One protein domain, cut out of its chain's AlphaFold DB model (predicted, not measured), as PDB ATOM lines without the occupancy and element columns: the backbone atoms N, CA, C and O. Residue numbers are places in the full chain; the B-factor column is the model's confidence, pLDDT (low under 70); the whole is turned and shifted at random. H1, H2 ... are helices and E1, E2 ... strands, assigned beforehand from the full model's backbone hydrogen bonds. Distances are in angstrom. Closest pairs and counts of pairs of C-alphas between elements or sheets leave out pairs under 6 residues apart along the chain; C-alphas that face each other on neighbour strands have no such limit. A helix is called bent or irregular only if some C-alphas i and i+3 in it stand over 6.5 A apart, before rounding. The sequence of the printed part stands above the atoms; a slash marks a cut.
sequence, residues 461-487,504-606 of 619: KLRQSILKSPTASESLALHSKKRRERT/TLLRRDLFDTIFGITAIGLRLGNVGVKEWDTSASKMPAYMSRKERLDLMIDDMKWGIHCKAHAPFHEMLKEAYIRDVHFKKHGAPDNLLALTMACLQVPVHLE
ATOM      1  N   LYS A 461     -11.343 -13.527  11.666       92.44
ATOM      2  CA  LYS A 461     -12.081 -14.666  12.234       92.44
ATOM      3  C   LYS A 461     -12.659 -15.550  11.138       92.44
ATOM      4  O   LYS A 461     -12.484 -16.766  11.185       92.44
ATOM      5  N   LEU A 462     -13.279 -14.935  10.137       92.50
ATOM      6  CA  LEU A 462     -13.883 -15.651   9.027       92.50
ATOM      7  C   LEU A 462     -12.838 -16.403   8.199       92.50
ATOM      8  O   LEU A 462     -12.948 -17.613   8.013       92.50
ATOM      9  N   ARG A 463     -11.751 -15.723   7.818       93.06
ATOM     10  CA  ARG A 463     -10.609 -16.323   7.117       93.06
ATOM     11  C   ARG A 463     -10.028 -17.505   7.884       93.06
ATOM     12  O   ARG A 463      -9.737 -18.540   7.293       93.06
ATOM     13  N   GLN A 464      -9.842 -17.365   9.196       91.25
ATOM     14  CA  GLN A 464      -9.346 -18.457  10.035       91.25
ATOM     15  C   GLN A 464     -10.299 -19.649  10.047       91.25
ATOM     16  O   GLN A 464      -9.825 -20.783  10.063       91.25
ATOM     17  N   SER A 465     -11.608 -19.403  10.025       91.31
ATOM     18  CA  SER A 465     -12.594 -20.474   9.964       91.31
ATOM     19  C   SER A 465     -12.569 -21.204   8.625       91.31
ATOM     20  O   SER A 465     -12.427 -22.425   8.599       91.31
ATOM     21  N   ILE A 466     -12.544 -20.461   7.515       91.06
ATOM     22  CA  ILE A 466     -12.411 -21.018   6.161       91.06
ATOM     23  C   ILE A 466     -11.131 -21.852   6.033       91.06
ATOM     24  O   ILE A 466     -11.161 -22.960   5.510       91.06
ATOM     25  N   LEU A 467      -9.997 -21.385   6.555       88.88
ATOM     26  CA  LEU A 467      -8.737 -22.135   6.475       88.88
ATOM     27  C   LEU A 467      -8.763 -23.460   7.250       88.88
ATOM     28  O   LEU A 467      -8.063 -24.399   6.876       88.88
ATOM     29  N   LYS A 468      -9.565 -23.546   8.315       87.25
ATOM     30  CA  LYS A 468      -9.688 -24.741   9.161       87.25
ATOM     31  C   LYS A 468     -10.801 -25.690   8.713       87.25
ATOM     32  O   LYS A 468     -10.988 -26.727   9.339       87.25
ATOM     33  N   SER A 469     -11.535 -25.337   7.666       84.88
ATOM     34  CA  SER A 469     -12.742 -26.050   7.273       84.88
ATOM     35  C   SER A 469     -12.520 -27.461   6.696       84.88
ATOM     36  O   SER A 469     -11.493 -27.697   6.030       84.88
ATOM     37  N   PRO A 470     -13.490 -28.380   6.907       81.12
ATOM     38  CA  PRO A 470     -13.541 -29.696   6.268       81.12
ATOM     39  C   PRO A 470     -14.020 -29.632   4.805       81.12
ATOM     40  O   PRO A 470     -14.470 -28.588   4.309       81.12
ATOM     41  N   THR A 471     -13.909 -30.761   4.104       75.56
ATOM     42  CA  THR A 471     -14.496 -30.978   2.769       75.56
ATOM     43  C   THR A 471     -15.976 -31.370   2.871       75.56
ATOM     44  O   THR A 471     -16.413 -31.853   3.911       75.56
ATOM     45  N   ALA A 472     -16.756 -31.170   1.799       68.12
ATOM     46  CA  ALA A 472     -18.221 -31.331   1.794       68.12
ATOM     47  C   ALA A 472     -18.722 -32.697   2.301       68.12
ATOM     48  O   ALA A 472     -19.728 -32.765   3.002       68.12
ATOM     49  N   SER A 473     -18.009 -33.766   1.934       62.50
ATOM     50  CA  SER A 473     -18.348 -35.168   2.205       62.50
ATOM     51  C   SER A 473     -17.864 -35.682   3.562       62.50
ATOM     52  O   SER A 473     -18.188 -36.804   3.947       62.50
ATOM     53  N   GLU A 474     -17.072 -34.898   4.298       69.56
ATOM     54  CA  GLU A 474     -16.543 -35.327   5.590       69.56
ATOM     55  C   GLU A 474     -17.620 -35.158   6.672       69.56
ATOM     56  O   GLU A 474     -18.149 -34.063   6.877       69.56
ATOM     57  N   SER A 475     -17.940 -36.242   7.388       73.31
ATOM     58  CA  SER A 475     -18.799 -36.166   8.575       73.31
ATOM     59  C   SER A 475     -18.193 -35.189   9.586       73.31
ATOM     60  O   SER A 475     -17.030 -35.327   9.981       73.31
ATOM     61  N   LEU A 476     -18.987 -34.217  10.042       71.12
ATOM     62  CA  LEU A 476     -18.533 -33.185  10.979       71.12
ATOM     63  C   LEU A 476     -18.110 -33.791  12.328       71.12
ATOM     64  O   LEU A 476     -17.127 -33.358  12.939       71.12
ATOM     65  N   ALA A 477     -18.807 -34.845  12.762       66.69
ATOM     66  CA  ALA A 477     -18.457 -35.608  13.955       66.69
ATOM     67  C   ALA A 477     -17.084 -36.287  13.806       66.69
ATOM     68  O   ALA A 477     -16.234 -36.181  14.696       66.69
ATOM     69  N   LEU A 478     -16.831 -36.911  12.653       70.44
ATOM     70  CA  LEU A 478     -15.591 -37.633  12.358       70.44
ATOM     71  C   LEU A 478     -14.398 -36.675  12.190       70.44
ATOM     72  O   LEU A 478     -13.321 -36.926  12.737       70.44
ATOM     73  N   HIS A 479     -14.619 -35.518  11.560       71.81
ATOM     74  CA  HIS A 479     -13.636 -34.436  11.466       71.81
ATOM     75  C   HIS A 479     -13.214 -33.922  12.853       71.81
ATOM     76  O   HIS A 479     -12.025 -33.740  13.138       71.81
ATOM     77  N   SER A 480     -14.184 -33.737  13.757       68.94
ATOM     78  CA  SER A 480     -13.914 -33.293  15.129       68.94
ATOM     79  C   SER A 480     -13.075 -34.308  15.922       68.94
ATOM     80  O   SER A 480     -12.161 -33.914  16.652       68.94
ATOM     81  N   LYS A 481     -13.332 -35.612  15.732       72.06
ATOM     82  CA  LYS A 481     -12.598 -36.712  16.375       72.06
ATOM     83  C   LYS A 481     -11.147 -36.775  15.885       72.06
ATOM     84  O   LYS A 481     -10.230 -36.704  16.700       72.06
ATOM     85  N   LYS A 482     -10.935 -36.758  14.564       73.50
ATOM     86  CA  LYS A 482      -9.605 -36.763  13.926       73.50
ATOM     87  C   LYS A 482      -8.726 -35.592  14.372       73.50
ATOM     88  O   LYS A 482      -7.508 -35.715  14.500       73.50
ATOM     89  N   ARG A 483      -9.328 -34.424  14.618       68.00
ATOM     90  CA  ARG A 483      -8.603 -33.241  15.100       68.00
ATOM     91  C   ARG A 483      -8.156 -33.378  16.555       68.00
ATOM     92  O   ARG A 483      -7.049 -32.947  16.873       68.00
ATOM     93  N   ARG A 484      -8.986 -33.983  17.410       65.38
ATOM     94  CA  ARG A 484      -8.629 -34.286  18.805       65.38
ATOM     95  C   ARG A 484      -7.478 -35.268  18.875       65.38
ATOM     96  O   ARG A 484      -6.500 -34.971  19.539       65.38
ATOM     97  N   GLU A 485      -7.548 -36.345  18.103       68.88
ATOM     98  CA  GLU A 485      -6.483 -37.352  18.037       68.88
ATOM     99  C   GLU A 485      -5.135 -36.724  17.647       68.88
ATOM    100  O   GLU A 485      -4.127 -36.992  18.291       68.88
ATOM    101  N   ARG A 486      -5.131 -35.776  16.697       63.09
ATOM    102  CA  ARG A 486      -3.940 -34.984  16.320       63.09
ATOM    103  C   ARG A 486      -3.448 -33.998  17.386       63.09
ATOM    104  O   ARG A 486      -2.317 -33.534  17.290       63.09
ATOM    105  N   THR A 487      -4.289 -33.613  18.346       59.69
ATOM    106  CA  THR A 487      -3.899 -32.731  19.464       59.69
ATOM    107  C   THR A 487      -3.505 -33.516  20.716       59.69
ATOM    108  O   THR A 487      -2.710 -33.015  21.503       59.69
ATOM    109  N   THR A 504     -23.697 -32.614  20.700       49.22
ATOM    110  CA  THR A 504     -22.251 -32.720  20.391       49.22
ATOM    111  C   THR A 504     -21.688 -31.989  19.158       49.22
ATOM    112  O   THR A 504     -20.494 -32.132  18.896       49.22
ATOM    113  N   LEU A 505     -22.454 -31.159  18.436       48.50
ATOM    114  CA  LEU A 505     -21.967 -30.464  17.220       48.50
ATOM    115  C   LEU A 505     -21.562 -28.984  17.420       48.50
ATOM    116  O   LEU A 505     -20.895 -28.406  16.572       48.50
ATOM    117  N   LEU A 506     -21.837 -28.362  18.573       55.22
ATOM    118  CA  LEU A 506     -21.412 -26.974  18.867       55.22
ATOM    119  C   LEU A 506     -20.283 -26.906  19.914       55.22
ATOM    120  O   LEU A 506     -20.127 -25.951  20.692       55.22
ATOM    121  N   ARG A 507     -19.428 -27.936  19.916       64.69
ATOM    122  CA  ARG A 507     -18.119 -27.901  20.585       64.69
ATOM    123  C   ARG A 507     -17.250 -26.823  19.924       64.69
ATOM    124  O   ARG A 507     -17.341 -26.594  18.721       64.69
ATOM    125  N   ARG A 508     -16.437 -26.124  20.728       62.50
ATOM    126  CA  ARG A 508     -15.654 -24.937  20.311       62.50
ATOM    127  C   ARG A 508     -14.860 -25.188  19.023       62.50
ATOM    128  O   ARG A 508     -14.853 -24.343  18.138       62.50
ATOM    129  N   ASP A 509     -14.290 -26.382  18.907       68.44
ATOM    130  CA  ASP A 509     -13.436 -26.758  17.784       68.44
ATOM    131  C   ASP A 509     -14.188 -26.873  16.459       68.44
ATOM    132  O   ASP A 509     -13.600 -26.571  15.423       68.44
ATOM    133  N   LEU A 510     -15.461 -27.286  16.488       76.19
ATOM    134  CA  LEU A 510     -16.262 -27.489  15.284       76.19
ATOM    135  C   LEU A 510     -16.859 -26.175  14.783       76.19
ATOM    136  O   LEU A 510     -16.758 -25.882  13.594       76.19
ATOM    137  N   PHE A 511     -17.381 -25.336  15.686       84.56
ATOM    138  CA  PHE A 511     -17.865 -24.001  15.319       84.56
ATOM    139  C   PHE A 511     -16.785 -23.224  14.559       84.56
ATOM    140  O   PHE A 511     -17.016 -22.808  13.426       84.56
ATOM    141  N   ASP A 512     -15.575 -23.143  15.131       82.94
ATOM    142  CA  ASP A 512     -14.430 -22.438  14.545       82.94
ATOM    143  C   ASP A 512     -14.063 -22.938  13.139       82.94
ATOM    144  O   ASP A 512     -13.387 -22.217  12.415       82.94
ATOM    145  N   THR A 513     -14.478 -24.141  12.735       82.94
ATOM    146  CA  THR A 513     -14.168 -24.730  11.419       82.94
ATOM    147  C   THR A 513     -15.269 -24.550  10.378       82.94
ATOM    148  O   THR A 513     -14.976 -24.648   9.191       82.94
ATOM    149  N   ILE A 514     -16.515 -24.297  10.795       83.62
ATOM    150  CA  ILE A 514     -17.676 -24.351   9.891       83.62
ATOM    151  C   ILE A 514     -18.344 -22.994   9.662       83.62
ATOM    152  O   ILE A 514     -18.822 -22.758   8.556       83.62
ATOM    153  N   PHE A 515     -18.346 -22.076  10.642       85.00
ATOM    154  CA  PHE A 515     -19.111 -20.822  10.512       85.00
ATOM    155  C   PHE A 515     -18.604 -19.940   9.360       85.00
ATOM    156  O   PHE A 515     -19.367 -19.200   8.748       85.00
ATOM    157  N   GLY A 516     -17.309 -20.034   9.034       82.69
ATOM    158  CA  GLY A 516     -16.716 -19.327   7.904       82.69
ATOM    159  C   GLY A 516     -17.315 -19.704   6.556       82.69
ATOM    160  O   GLY A 516     -17.358 -18.879   5.654       82.69
ATOM    161  N   ILE A 517     -17.783 -20.943   6.430       86.12
ATOM    162  CA  ILE A 517     -18.330 -21.498   5.193       86.12
ATOM    163  C   ILE A 517     -19.809 -21.151   5.064       86.12
ATOM    164  O   ILE A 517     -20.265 -20.841   3.972       86.12
ATOM    165  N   THR A 518     -20.549 -21.178   6.176       84.19
ATOM    166  CA  THR A 518     -21.980 -20.844   6.182       84.19
ATOM    167  C   THR A 518     -22.219 -19.352   5.935       84.19
ATOM    168  O   THR A 518     -23.266 -18.973   5.422       84.19
ATOM    169  N   ALA A 519     -21.244 -18.507   6.285       83.06
ATOM    170  CA  ALA A 519     -21.365 -17.058   6.194       83.06
ATOM    171  C   ALA A 519     -21.126 -16.484   4.793       83.06
ATOM    172  O   ALA A 519     -21.793 -15.516   4.422       83.06
ATOM    173  N   ILE A 520     -20.207 -17.067   4.018       84.19
ATOM    174  CA  ILE A 520     -19.869 -16.579   2.675       84.19
ATOM    175  C   ILE A 520     -20.945 -16.931   1.641       84.19
ATOM    176  O   ILE A 520     -21.789 -17.803   1.867       84.19
ATOM    177  N   GLY A 521     -20.904 -16.254   0.497       77.00
ATOM    178  CA  GLY A 521     -21.752 -16.538  -0.654       77.00
ATOM    179  C   GLY A 521     -22.923 -15.580  -0.825       77.00
ATOM    180  O   GLY A 521     -24.006 -16.031  -1.189       77.00
ATOM    181  N   LEU A 522     -22.718 -14.270  -0.638       65.88
ATOM    182  CA  LEU A 522     -23.727 -13.251  -0.989       65.88
ATOM    183  C   LEU A 522     -24.199 -13.399  -2.439       65.88
ATOM    184  O   LEU A 522     -25.387 -13.299  -2.722       65.88
ATOM    185  N   ARG A 523     -23.271 -13.720  -3.351       58.00
ATOM    186  CA  ARG A 523     -23.558 -13.942  -4.780       58.00
ATOM    187  C   ARG A 523     -24.496 -15.116  -5.058       58.00
ATOM    188  O   ARG A 523     -25.155 -15.125  -6.091       58.00
ATOM    189  N   LEU A 524     -24.565 -16.092  -4.156       52.34
ATOM    190  CA  LEU A 524     -25.463 -17.240  -4.289       52.34
ATOM    191  C   LEU A 524     -26.893 -16.909  -3.843       52.34
ATOM    192  O   LEU A 524     -27.808 -17.642  -4.191       52.34
ATOM    193  N   GLY A 525     -27.091 -15.807  -3.110       51.59
ATOM    194  CA  GLY A 525     -28.409 -15.302  -2.708       51.59
ATOM    195  C   GLY A 525     -29.150 -14.513  -3.794       51.59
ATOM    196  O   GLY A 525     -30.299 -14.146  -3.577       51.59
ATOM    197  N   ASN A 526     -28.507 -14.261  -4.942       49.78
ATOM    198  CA  ASN A 526     -29.096 -13.624  -6.130       49.78
ATOM    199  C   ASN A 526     -29.754 -14.653  -7.078       49.78
ATOM    200  O   ASN A 526     -30.350 -14.294  -8.088       49.78
ATOM    201  N   VAL A 527     -29.589 -15.947  -6.781       46.06
ATOM    202  CA  VAL A 527     -30.155 -17.054  -7.551       46.06
ATOM    203  C   VAL A 527     -31.582 -17.252  -7.053       46.06
ATOM    204  O   VAL A 527     -31.791 -17.642  -5.903       46.06
ATOM    205  N   GLY A 528     -32.573 -16.936  -7.890       48.25
ATOM    206  CA  GLY A 528     -33.972 -17.205  -7.568       48.25
ATOM    207  C   GLY A 528     -34.159 -18.677  -7.192       48.25
ATOM    208  O   GLY A 528     -33.488 -19.551  -7.736       48.25
ATOM    209  N   VAL A 529     -35.090 -18.958  -6.277       43.97
ATOM    210  CA  VAL A 529     -35.358 -20.288  -5.682       43.97
ATOM    211  C   VAL A 529     -35.461 -21.433  -6.716       43.97
ATOM    212  O   VAL A 529     -35.230 -22.586  -6.374       43.97
ATOM    213  N   LYS A 530     -35.751 -21.128  -7.990       40.03
ATOM    214  CA  LYS A 530     -35.844 -22.094  -9.099       40.03
ATOM    215  C   LYS A 530     -34.508 -22.539  -9.724       40.03
ATOM    216  O   LYS A 530     -34.509 -23.536 -10.435       40.03
ATOM    217  N   GLU A 531     -33.385 -21.862  -9.482       41.59
ATOM    218  CA  GLU A 531     -32.073 -22.199 -10.082       41.59
ATOM    219  C   GLU A 531     -31.106 -22.919  -9.116       41.59
ATOM    220  O   GLU A 531     -29.969 -23.234  -9.481       41.59
ATOM    221  N   TRP A 532     -31.530 -23.222  -7.880       44.44
ATOM    222  CA  TRP A 532     -30.673 -23.926  -6.914       44.44
ATOM    223  C   TRP A 532     -30.302 -25.352  -7.346       44.44
ATOM    224  O   TRP A 532     -29.202 -25.809  -7.028       44.44
ATOM    225  N   ASP A 533     -31.160 -26.020  -8.116       41.25
ATOM    226  CA  ASP A 533     -30.994 -27.438  -8.450       41.25
ATOM    227  C   ASP A 533     -29.927 -27.723  -9.523       41.25
ATOM    228  O   ASP A 533     -29.445 -28.850  -9.620       41.25
ATOM    229  N   THR A 534     -29.471 -26.731 -10.299       42.41
ATOM    230  CA  THR A 534     -28.533 -26.966 -11.422       42.41
ATOM    231  C   THR A 534     -27.079 -26.572 -11.146       42.41
ATOM    232  O   THR A 534     -26.224 -26.741 -12.015       42.41
ATOM    233  N   SER A 535     -26.732 -26.092  -9.942       50.00
ATOM    234  CA  SER A 535     -25.361 -25.633  -9.645       50.00
ATOM    235  C   SER A 535     -24.792 -26.075  -8.294       50.00
ATOM    236  O   SER A 535     -24.122 -25.305  -7.608       50.00
ATOM    237  N   ALA A 536     -24.962 -27.350  -7.929       46.94
ATOM    238  CA  ALA A 536     -24.311 -27.938  -6.748       46.94
ATOM    239  C   ALA A 536     -22.796 -27.616  -6.661       46.94
ATOM    240  O   ALA A 536     -22.273 -27.397  -5.572       46.94
ATOM    241  N   SER A 537     -22.096 -27.463  -7.795       52.50
ATOM    242  CA  SER A 537     -20.680 -27.055  -7.868       52.50
ATOM    243  C   SER A 537     -20.372 -25.633  -7.367       52.50
ATOM    244  O   SER A 537     -19.208 -25.311  -7.139       52.50
ATOM    245  N   LYS A 538     -21.384 -24.779  -7.166       66.81
ATOM    246  CA  LYS A 538     -21.234 -23.384  -6.724       66.81
ATOM    247  C   LYS A 538     -21.501 -23.173  -5.231       66.81
ATOM    248  O   LYS A 538     -21.345 -22.051  -4.757       66.81
ATOM    249  N   MET A 539     -21.878 -24.198  -4.462       77.62
ATOM    250  CA  MET A 539     -22.083 -24.016  -3.020       77.62
ATOM    251  C   MET A 539     -20.753 -23.972  -2.248       77.62
ATOM    252  O   MET A 539     -19.858 -24.776  -2.527       77.62
ATOM    253  N   PRO A 540     -20.636 -23.148  -1.183       82.75
ATOM    254  CA  PRO A 540     -19.413 -23.051  -0.388       82.75
ATOM    255  C   PRO A 540     -18.974 -24.390   0.208       82.75
ATOM    256  O   PRO A 540     -17.779 -24.638   0.366       82.75
ATOM    257  N   ALA A 541     -19.926 -25.283   0.493       83.38
ATOM    258  CA  ALA A 541     -19.651 -26.625   0.991       83.38
ATOM    259  C   ALA A 541     -18.765 -27.446   0.033       83.38
ATOM    260  O   ALA A 541     -17.865 -28.133   0.513       83.38
ATOM    261  N   TYR A 542     -18.942 -27.326  -1.287       83.56
ATOM    262  CA  TYR A 542     -18.188 -28.084  -2.297       83.56
ATOM    263  C   TYR A 542     -16.913 -27.392  -2.790       83.56
ATOM    264  O   TYR A 542     -16.046 -28.047  -3.361       83.56
ATOM    265  N   MET A 543     -16.764 -26.096  -2.521       85.62
ATOM    266  CA  MET A 543     -15.583 -25.324  -2.909       85.62
ATOM    267  C   MET A 543     -14.316 -25.763  -2.165       85.62
ATOM    268  O   MET A 543     -14.342 -26.094  -0.975       85.62
ATOM    269  N   SER A 544     -13.173 -25.667  -2.838       87.44
ATOM    270  CA  SER A 544     -11.853 -25.719  -2.213       87.44
ATOM    271  C   SER A 544     -11.647 -24.540  -1.253       87.44
ATOM    272  O   SER A 544     -12.303 -23.500  -1.329       87.44
ATOM    273  N   ARG A 545     -10.673 -24.650  -0.339       88.75
ATOM    274  CA  ARG A 545     -10.353 -23.552   0.596       88.75
ATOM    275  C   ARG A 545      -9.949 -22.264  -0.121       88.75
ATOM    276  O   ARG A 545     -10.240 -21.189   0.393       88.75
ATOM    277  N   LYS A 546      -9.271 -22.372  -1.269       88.69
ATOM    278  CA  LYS A 546      -8.866 -21.215  -2.076       88.69
ATOM    279  C   LYS A 546     -10.098 -20.518  -2.654       88.69
ATOM    280  O   LYS A 546     -10.282 -19.339  -2.392       88.69
ATOM    281  N   GLU A 547     -10.989 -21.272  -3.292       88.56
ATOM    282  CA  GLU A 547     -12.243 -20.742  -3.850       88.56
ATOM    283  C   GLU A 547     -13.136 -20.107  -2.775       88.56
ATOM    284  O   GLU A 547     -13.696 -19.039  -2.996       88.56
ATOM    285  N   ARG A 548     -13.207 -20.688  -1.568       89.31
ATOM    286  CA  ARG A 548     -13.927 -20.083  -0.428       89.31
ATOM    287  C   ARG A 548     -13.324 -18.742   0.009       89.31
ATOM    288  O   ARG A 548     -14.057 -17.838   0.402       89.31
ATOM    289  N   LEU A 549     -11.995 -18.612  -0.010       90.88
ATOM    290  CA  LEU A 549     -11.321 -17.352   0.320       90.88
ATOM    291  C   LEU A 549     -11.528 -16.298  -0.764       90.88
ATOM    292  O   LEU A 549     -11.739 -15.134  -0.429       90.88
ATOM    293  N   ASP A 550     -11.492 -16.706  -2.027       88.00
ATOM    294  CA  ASP A 550     -11.766 -15.823  -3.158       88.00
ATOM    295  C   ASP A 550     -13.223 -15.339  -3.099       88.00
ATOM    296  O   ASP A 550     -13.469 -14.137  -3.175       88.00
ATOM    297  N   LEU A 551     -14.175 -16.230  -2.794       89.12
ATOM    298  CA  LEU A 551     -15.579 -15.876  -2.573       89.12
ATOM    299  C   LEU A 551     -15.768 -14.914  -1.389       89.12
ATOM    300  O   LEU A 551     -16.524 -13.956  -1.491       89.12
ATOM    301  N   MET A 552     -15.054 -15.117  -0.279       92.38
ATOM    302  CA  MET A 552     -15.063 -14.180   0.853       92.38
ATOM    303  C   MET A 552     -14.579 -12.779   0.440       92.38
ATOM    304  O   MET A 552     -15.108 -11.771   0.908       92.38
ATOM    305  N   ILE A 553     -13.535 -12.706  -0.390       89.50
ATOM    306  CA  ILE A 553     -13.006 -11.437  -0.907       89.50
ATOM    307  C   ILE A 553     -14.018 -10.788  -1.849       89.50
ATOM    308  O   ILE A 553     -14.226  -9.577  -1.766       89.50
ATOM    309  N   ASP A 554     -14.664 -11.581  -2.697       87.19
ATOM    310  CA  ASP A 554     -15.721 -11.116  -3.586       87.19
ATOM    311  C   ASP A 554     -16.919 -10.569  -2.807       87.19
ATOM    312  O   ASP A 554     -17.379  -9.479  -3.129       87.19
ATOM    313  N   ASP A 555     -17.372 -11.245  -1.748       87.75
ATOM    314  CA  ASP A 555     -18.441 -10.757  -0.867       87.75
ATOM    315  C   ASP A 555     -18.108  -9.373  -0.284       87.75
ATOM    316  O   ASP A 555     -18.958  -8.487  -0.252       87.75
ATOM    317  N   MET A 556     -16.865  -9.152   0.157       87.44
ATOM    318  CA  MET A 556     -16.433  -7.850   0.689       87.44
ATOM    319  C   MET A 556     -16.352  -6.759  -0.384       87.44
ATOM    320  O   MET A 556     -16.621  -5.600  -0.088       87.44
ATOM    321  N   LYS A 557     -15.936  -7.107  -1.607       84.38
ATOM    322  CA  LYS A 557     -15.795  -6.150  -2.714       84.38
ATOM    323  C   LYS A 557     -17.144  -5.771  -3.314       84.38
ATOM    324  O   LYS A 557     -17.385  -4.601  -3.575       84.38
ATOM    325  N   TRP A 558     -17.989  -6.769  -3.549       83.50
ATOM    326  CA  TRP A 558     -19.238  -6.619  -4.288       83.50
ATOM    327  C   TRP A 558     -20.449  -6.410  -3.392       83.50
ATOM    328  O   TRP A 558     -21.454  -5.908  -3.878       83.50
ATOM    329  N   GLY A 559     -20.360  -6.751  -2.103       82.56
ATOM    330  CA  GLY A 559     -21.472  -6.623  -1.166       82.56
ATOM    331  C   GLY A 559     -22.070  -5.221  -1.132       82.56
ATOM    332  O   GLY A 559     -23.284  -5.112  -1.117       82.56
ATOM    333  N   ILE A 560     -21.246  -4.172  -1.225       83.38
ATOM    334  CA  ILE A 560     -21.680  -2.759  -1.202       83.38
ATOM    335  C   ILE A 560     -22.648  -2.422  -2.350       83.38
ATOM    336  O   ILE A 560     -23.415  -1.474  -2.251       83.38
ATOM    337  N   HIS A 561     -22.634  -3.203  -3.431       83.50
ATOM    338  CA  HIS A 561     -23.540  -3.043  -4.570       83.50
ATOM    339  C   HIS A 561     -24.814  -3.889  -4.448       83.50
ATOM    340  O   HIS A 561     -25.610  -3.933  -5.383       83.50
ATOM    341  N   CYS A 562     -24.997  -4.595  -3.333       83.88
ATOM    342  CA  CYS A 562     -26.157  -5.428  -3.065       83.88
ATOM    343  C   CYS A 562     -27.043  -4.784  -1.994       83.88
ATOM    344  O   CYS A 562     -26.549  -4.314  -0.971       83.88
ATOM    345  N   LYS A 563     -28.363  -4.869  -2.174       84.56
ATOM    346  CA  LYS A 563     -29.357  -4.552  -1.141       84.56
ATOM    347  C   LYS A 563     -30.115  -5.802  -0.726       84.56
ATOM    348  O   LYS A 563     -30.515  -6.597  -1.574       84.56
ATOM    349  N   ALA A 564     -30.359  -5.954   0.572       86.75
ATOM    350  CA  ALA A 564     -31.198  -7.028   1.093       86.75
ATOM    351  C   ALA A 564     -32.681  -6.789   0.764       86.75
ATOM    352  O   ALA A 564     -33.157  -5.659   0.859       86.75
ATOM    353  N   HIS A 565     -33.419  -7.853   0.439       86.31
ATOM    354  CA  HIS A 565     -34.885  -7.795   0.342       86.31
ATOM    355  C   HIS A 565     -35.560  -7.779   1.713       86.31
ATOM    356  O   HIS A 565     -36.567  -7.104   1.900       86.31
ATOM    357  N   ALA A 566     -35.008  -8.533   2.663       88.62
ATOM    358  CA  ALA A 566     -35.534  -8.622   4.016       88.62
ATOM    359  C   ALA A 566     -34.854  -7.591   4.935       88.62
ATOM    360  O   ALA A 566     -33.667  -7.285   4.758       88.62
ATOM    361  N   PRO A 567     -35.556  -7.054   5.941       92.12
ATOM    362  CA  PRO A 567     -34.952  -6.178   6.930       92.12
ATOM    363  C   PRO A 567     -34.034  -6.963   7.884       92.12
ATOM    364  O   PRO A 567     -34.263  -8.126   8.215       92.12
ATOM    365  N   PHE A 568     -32.976  -6.301   8.362       93.81
ATOM    366  CA  PHE A 568     -31.923  -6.936   9.165       93.81
ATOM    367  C   PHE A 568     -32.443  -7.642  10.428       93.81
ATOM    368  O   PHE A 568     -31.994  -8.742  10.744       93.81
ATOM    369  N   HIS A 569     -33.385  -7.031  11.152       94.88
ATOM    370  CA  HIS A 569     -33.892  -7.577  12.413       94.88
ATOM    371  C   HIS A 569     -34.705  -8.867  12.230       94.88
ATOM    372  O   HIS A 569     -34.548  -9.785  13.033       94.88
ATOM    373  N   GLU A 570     -35.492  -8.985  11.156       94.88
ATOM    374  CA  GLU A 570     -36.223 -10.218  10.827       94.88
ATOM    375  C   GLU A 570     -35.254 -11.362  10.518       94.88
ATOM    376  O   GLU A 570     -35.348 -12.443  11.101       94.88
ATOM    377  N   MET A 571     -34.247 -11.087   9.682       94.38
ATOM    378  CA  MET A 571     -33.217 -12.066   9.325       94.38
ATOM    379  C   MET A 571     -32.405 -12.519  10.539       94.38
ATOM    380  O   MET A 571     -32.056 -13.694  10.659       94.38
ATOM    381  N   LEU A 572     -32.109 -11.600  11.462       94.81
ATOM    382  CA  LEU A 572     -31.466 -11.937  12.726       94.81
ATOM    383  C   LEU A 572     -32.351 -12.842  13.589       94.81
ATOM    384  O   LEU A 572     -31.860 -13.853  14.095       94.81
ATOM    385  N   LYS A 573     -33.635 -12.509  13.754       95.75
ATOM    386  CA  LYS A 573     -34.572 -13.305  14.555       95.75
ATOM    387  C   LYS A 573     -34.691 -14.726  14.018       95.75
ATOM    388  O   LYS A 573     -34.545 -15.688  14.770       95.75
ATOM    389  N   GLU A 574     -34.903 -14.869  12.715       94.88
ATOM    390  CA  GLU A 574     -35.048 -16.179  12.090       94.88
ATOM    391  C   GLU A 574     -33.758 -17.004  12.201       94.88
ATOM    392  O   GLU A 574     -33.792 -18.178  12.586       94.88
ATOM    393  N   ALA A 575     -32.599 -16.388  11.948       93.69
ATOM    394  CA  ALA A 575     -31.312 -17.050  12.126       93.69
ATOM    395  C   ALA A 575     -31.078 -17.485  13.582       93.69
ATOM    396  O   ALA A 575     -30.590 -18.592  13.814       93.69
ATOM    397  N   TYR A 576     -31.468 -16.658  14.558       95.75
ATOM    398  CA  TYR A 576     -31.393 -16.999  15.977       95.75
ATOM    399  C   TYR A 576     -32.271 -18.205  16.325       95.75
ATOM    400  O   TYR A 576     -31.785 -19.135  16.968       95.75
ATOM    401  N   ILE A 577     -33.527 -18.233  15.868       95.19
ATOM    402  CA  ILE A 577     -34.457 -19.349  16.107       95.19
ATOM    403  C   ILE A 577     -33.870 -20.660  15.568       95.19
ATOM    404  O   ILE A 577     -33.842 -21.666  16.283       95.19
ATOM    405  N   ARG A 578     -33.335 -20.647  14.341       92.75
ATOM    406  CA  ARG A 578     -32.679 -21.819  13.729       92.75
ATOM    407  C   ARG A 578     -31.450 -22.265  14.521       92.75
ATOM    408  O   ARG A 578     -31.274 -23.450  14.788       92.75
ATOM    409  N   ASP A 579     -30.626 -21.322  14.958       91.81
ATOM    410  CA  ASP A 579     -29.428 -21.608  15.740       91.81
ATOM    411  C   ASP A 579     -29.745 -22.161  17.148       91.81
ATOM    412  O   ASP A 579     -29.050 -23.054  17.648       91.81
ATOM    413  N   VAL A 580     -30.806 -21.672  17.799       92.31
ATOM    414  CA  VAL A 580     -31.332 -22.236  19.055       92.31
ATOM    415  C   VAL A 580     -31.863 -23.647  18.818       92.31
ATOM    416  O   VAL A 580     -31.564 -24.554  19.601       92.31
ATOM    417  N   HIS A 581     -32.575 -23.865  17.712       90.62
ATOM    418  CA  HIS A 581     -33.032 -25.190  17.314       90.62
ATOM    419  C   HIS A 581     -31.853 -26.158  17.123       90.62
ATOM    420  O   HIS A 581     -31.886 -27.255  17.680       90.62
ATOM    421  N   PHE A 582     -30.779 -25.747  16.435       87.75
ATOM    422  CA  PHE A 582     -29.564 -26.562  16.283       87.75
ATOM    423  C   PHE A 582     -28.904 -26.898  17.620       87.75
ATOM    424  O   PHE A 582     -28.387 -28.001  17.803       87.75
ATOM    425  N   LYS A 583     -28.919 -25.973  18.584       86.44
ATOM    426  CA  LYS A 583     -28.402 -26.251  19.930       86.44
ATOM    427  C   LYS A 583     -29.234 -27.275  20.686       86.44
ATOM    428  O   LYS A 583     -28.654 -28.087  21.402       86.44
ATOM    429  N   LYS A 584     -30.559 -27.219  20.549       86.94
ATOM    430  CA  LYS A 584     -31.486 -28.085  21.284       86.94
ATOM    431  C   LYS A 584     -31.583 -29.485  20.674       86.94
ATOM    432  O   LYS A 584     -31.548 -30.461  21.413       86.94
ATOM    433  N   HIS A 585     -31.669 -29.583  19.349       85.25
ATOM    434  CA  HIS A 585     -31.969 -30.836  18.644       85.25
ATOM    435  C   HIS A 585     -30.771 -31.419  17.882       85.25
ATOM    436  O   HIS A 585     -30.864 -32.514  17.339       85.25
ATOM    437  N   GLY A 586     -29.632 -30.721  17.872       79.81
ATOM    438  CA  GLY A 586     -28.471 -31.078  17.063       79.81
ATOM    439  C   GLY A 586     -28.438 -30.314  15.739       79.81
ATOM    440  O   GLY A 586     -29.465 -29.937  15.178       79.81
ATOM    441  N   ALA A 587     -27.223 -30.044  15.263       80.06
ATOM    442  CA  ALA A 587     -26.998 -29.504  13.926       80.06
ATOM    443  C   ALA A 587     -26.957 -30.656  12.903       80.06
ATOM    444  O   ALA A 587     -26.750 -31.800  13.304       80.06
ATOM    445  N   PRO A 588     -27.103 -30.388  11.596       83.44
ATOM    446  CA  PRO A 588     -26.892 -31.409  10.575       83.44
ATOM    447  C   PRO A 588     -25.485 -32.036  10.629       83.44
ATOM    448  O   PRO A 588     -24.502 -31.349  10.915       83.44
ATOM    449  N   ASP A 589     -25.382 -33.330  10.307       80.00
ATOM    450  CA  ASP A 589     -24.158 -34.134  10.494       80.00
ATOM    451  C   ASP A 589     -23.064 -33.916   9.434       80.00
ATOM    452  O   ASP A 589     -21.917 -34.353   9.603       80.00
ATOM    453  N   ASN A 590     -23.396 -33.239   8.335       81.50
ATOM    454  CA  ASN A 590     -22.468 -32.909   7.259       81.50
ATOM    455  C   ASN A 590     -22.523 -31.414   6.909       81.50
ATOM    456  O   ASN A 590     -23.499 -30.710   7.183       81.50
ATOM    457  N   LEU A 591     -21.439 -30.924   6.304       81.19
ATOM    458  CA  LEU A 591     -21.262 -29.502   6.023       81.19
ATOM    459  C   LEU A 591     -22.285 -28.955   5.015       81.19
ATOM    460  O   LEU A 591     -22.701 -27.801   5.123       81.19
ATOM    461  N   LEU A 592     -22.682 -29.768   4.038       80.50
ATOM    462  CA  LEU A 592     -23.660 -29.383   3.027       80.50
ATOM    463  C   LEU A 592     -25.020 -29.092   3.660       80.50
ATOM    464  O   LEU A 592     -25.537 -27.987   3.513       80.50
ATOM    465  N   ALA A 593     -25.555 -30.054   4.411       80.25
ATOM    466  CA  ALA A 593     -26.844 -29.936   5.074       80.25
ATOM    467  C   ALA A 593     -26.855 -28.763   6.064       80.25
ATOM    468  O   ALA A 593     -27.834 -28.027   6.136       80.25
ATOM    469  N   LEU A 594     -25.741 -28.516   6.764       82.00
ATOM    470  CA  LEU A 594     -25.606 -27.338   7.621       82.00
ATOM    471  C   LEU A 594     -25.644 -26.026   6.824       82.00
ATOM    472  O   LEU A 594     -26.296 -25.072   7.244       82.00
ATOM    473  N   THR A 595     -24.961 -25.971   5.681       82.56
ATOM    474  CA  THR A 595     -24.938 -24.780   4.814       82.56
ATOM    475  C   THR A 595     -26.325 -24.497   4.230       82.56
ATOM    476  O   THR A 595     -26.729 -23.339   4.183       82.56
ATOM    477  N   MET A 596     -27.071 -25.541   3.850       81.12
ATOM    478  CA  MET A 596     -28.462 -25.433   3.383       81.12
ATOM    479  C   MET A 596     -29.424 -25.016   4.502       81.12
ATOM    480  O   MET A 596     -30.352 -24.250   4.267       81.12
ATOM    481  N   ALA A 597     -29.200 -25.499   5.726       80.50
ATOM    482  CA  ALA A 597     -30.041 -25.166   6.871       80.50
ATOM    483  C   ALA A 597     -29.809 -23.730   7.386       80.50
ATOM    484  O   ALA A 597     -30.702 -23.129   7.996       80.50
ATOM    485  N   CYS A 598     -28.627 -23.154   7.132       81.88
ATOM    486  CA  CYS A 598     -28.329 -21.759   7.450       81.88
ATOM    487  C   CYS A 598     -29.105 -20.804   6.535       81.88
ATOM    488  O   CYS A 598     -29.160 -20.976   5.317       81.88
ATOM    489  N   LEU A 599     -29.679 -19.769   7.147       82.00
ATOM    490  CA  LEU A 599     -30.511 -18.790   6.461       82.00
ATOM    491  C   LEU A 599     -29.716 -18.042   5.382       82.00
ATOM    492  O   LEU A 599     -28.630 -17.516   5.645       82.00
ATOM    493  N   GLN A 600     -30.271 -17.989   4.170       82.12
ATOM    494  CA  GLN A 600     -29.706 -17.212   3.075       82.12
ATOM    495  C   GLN A 600     -30.294 -15.799   3.075       82.12
ATOM    496  O   GLN A 600     -31.477 -15.642   3.344       82.12
ATOM    497  N   VAL A 601     -29.473 -14.776   2.804       81.94
ATOM    498  CA  VAL A 601     -29.955 -13.387   2.753       81.94
ATOM    499  C   VAL A 601     -30.329 -13.093   1.305       81.94
ATOM    500  O   VAL A 601     -29.423 -13.098   0.471       81.94
ATOM    501  N   PRO A 602     -31.619 -12.890   0.986       82.12
ATOM    502  CA  PRO A 602     -32.035 -12.546  -0.368       82.12
ATOM    503  C   PRO A 602     -31.548 -11.136  -0.704       82.12
ATOM    504  O   PRO A 602     -31.759 -10.207   0.081       82.12
ATOM    505  N   VAL A 603     -30.895 -10.971  -1.856       80.88
ATOM    506  CA  VAL A 603     -30.292  -9.699  -2.286       80.88
ATOM    507  C   VAL A 603     -30.646  -9.361  -3.734       80.88
ATOM    508  O   VAL A 603     -30.923 -10.269  -4.508       80.88
ATOM    509  N   HIS A 604     -30.589  -8.078  -4.097       81.88
ATOM    510  CA  HIS A 604     -30.588  -7.591  -5.484       81.88
ATOM    511  C   HIS A 604     -29.420  -6.626  -5.715       81.88
ATOM    512  O   HIS A 604     -28.919  -6.016  -4.768       81.88
ATOM    513  N   LEU A 605     -28.984  -6.482  -6.970       78.44
ATOM    514  CA  LEU A 605     -27.930  -5.541  -7.353       78.44
ATOM    515  C   LEU A 605     -28.508  -4.131  -7.531       78.44
ATOM    516  O   LEU A 605     -29.506  -3.939  -8.225       78.44
ATOM    517  N   GLU A 606     -27.874  -3.132  -6.920       68.88
ATOM    518  CA  GLU A 606     -28.215  -1.730  -7.156       68.88
ATOM    519  C   GLU A 606     -27.914  -1.353  -8.615       68.88
ATOM    520  O   GLU A 606     -26.786  -1.500  -9.083       68.88
TER     521      GLU A 606
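What this domain is: This is residues 461 to 487 and 504 to 606 of the 619 residues of an uncharacterized protein of Sphaceloma murrayae (UniProt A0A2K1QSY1). This is an elongated helical body in which the two longest helices, H5 and H6, run roughly along opposite sides, with H3 and the short H7 between them. The small strand pair E1 and E2 lies at one end of the long axis and H2 at the other, and a long loop, residues 527 to 544, joins the short H4 to H5. The printed part has 130 residues, with seven named helices and two named strands in the order H1 H2 H3 H4 H5 E1 H6 H7 E2; the class is mostly helix, and the two-strand sheet E1 - E2 is antiparallel. The whole is compact, with a radius of gyration of the C-alphas of 15.0 A, and its spans of 49 by 32 by 29 A make it only just elongated.

Where its parts are: Find C-alpha 461 at (-12.081, -14.666, 12.234); from there H1 runs to residue 467. Next come H2, residues 476 to 487, 16.9 A long, and, past the cut, H3, residues 508 to 519, 17.1 A. H4 holds residues 522 to 526. Look for H5 at C-alpha 545, (-10.353, -23.552, 0.596); it runs to residue 561 over 24.9 A, with a kink of 32 degrees near residue 555. H3 and H5 are only just irregular: C-alphas 513 and 516 are 6.9 A apart, and C-alphas 557 and 560 are 7.0 A apart. E1, residues 562 to 564, leads to H6, residues 568 to 585, 25.7 A long. H7 holds residues 591 to 597, and E2, residues 603 to 605, ends at C-alpha 605, (-27.930, -5.541, -7.353).

How they stand to each other: Start at H3, the hub, which touches three helices. With residues 512 to 517 it touches H1 about perpendicular, at 87 degrees; the closest C-alphas, of Ser 465 and Gly 516, are 4.7 A apart. It touches H7 at a steep tilt of 60 degrees, closest at the C-alphas of Thr 518 and Thr 595, 5.1 A. H2 and H3 only just touch, with 3 pairs of C-alphas within 8 A, the closest being Ser 480 and Leu 510 at 6.3 A. H5 touches H1, closest at the C-alphas of Leu 467 and Arg 545, 6.3 A, opposite ways at 37 degrees, only just steep. The helix packing is mostly crossed, with helices that touch at large angles. H4 and H5 only just touch, with 3 pairs of C-alphas within 8 A, the closest being Leu 522 and Asp 555 at 5.8 A. H6 touches no helix but is near H7, and H5 and H6 are apart. In the antiparallel pair E1 and E2, look for N 563 and O 604, and N 604 and O 563, each 2.9 A apart and within hydrogen-bond range. Every O i to N i+4 pair is within range in H1, H2, H6 and H7, against 5 of 8 in H3, 11 of 13 in H5 and 0 of 1 in H4, where 1 of 2 O i to N i+3 pairs is.

The domain as a whole: The C-alphas farthest apart, of Glu 485 and Glu 606, are 48.7 A apart. Residues 488 to 503 are not printed, and C-alphas 487 and 504 are 18.4 A apart across this cut. Of the links printed whole, H4 to H5 is long. The mean pLDDT of the printed part is 77.8; 34 residues are under 70, among them residues 504 to 509 and 522 to 538.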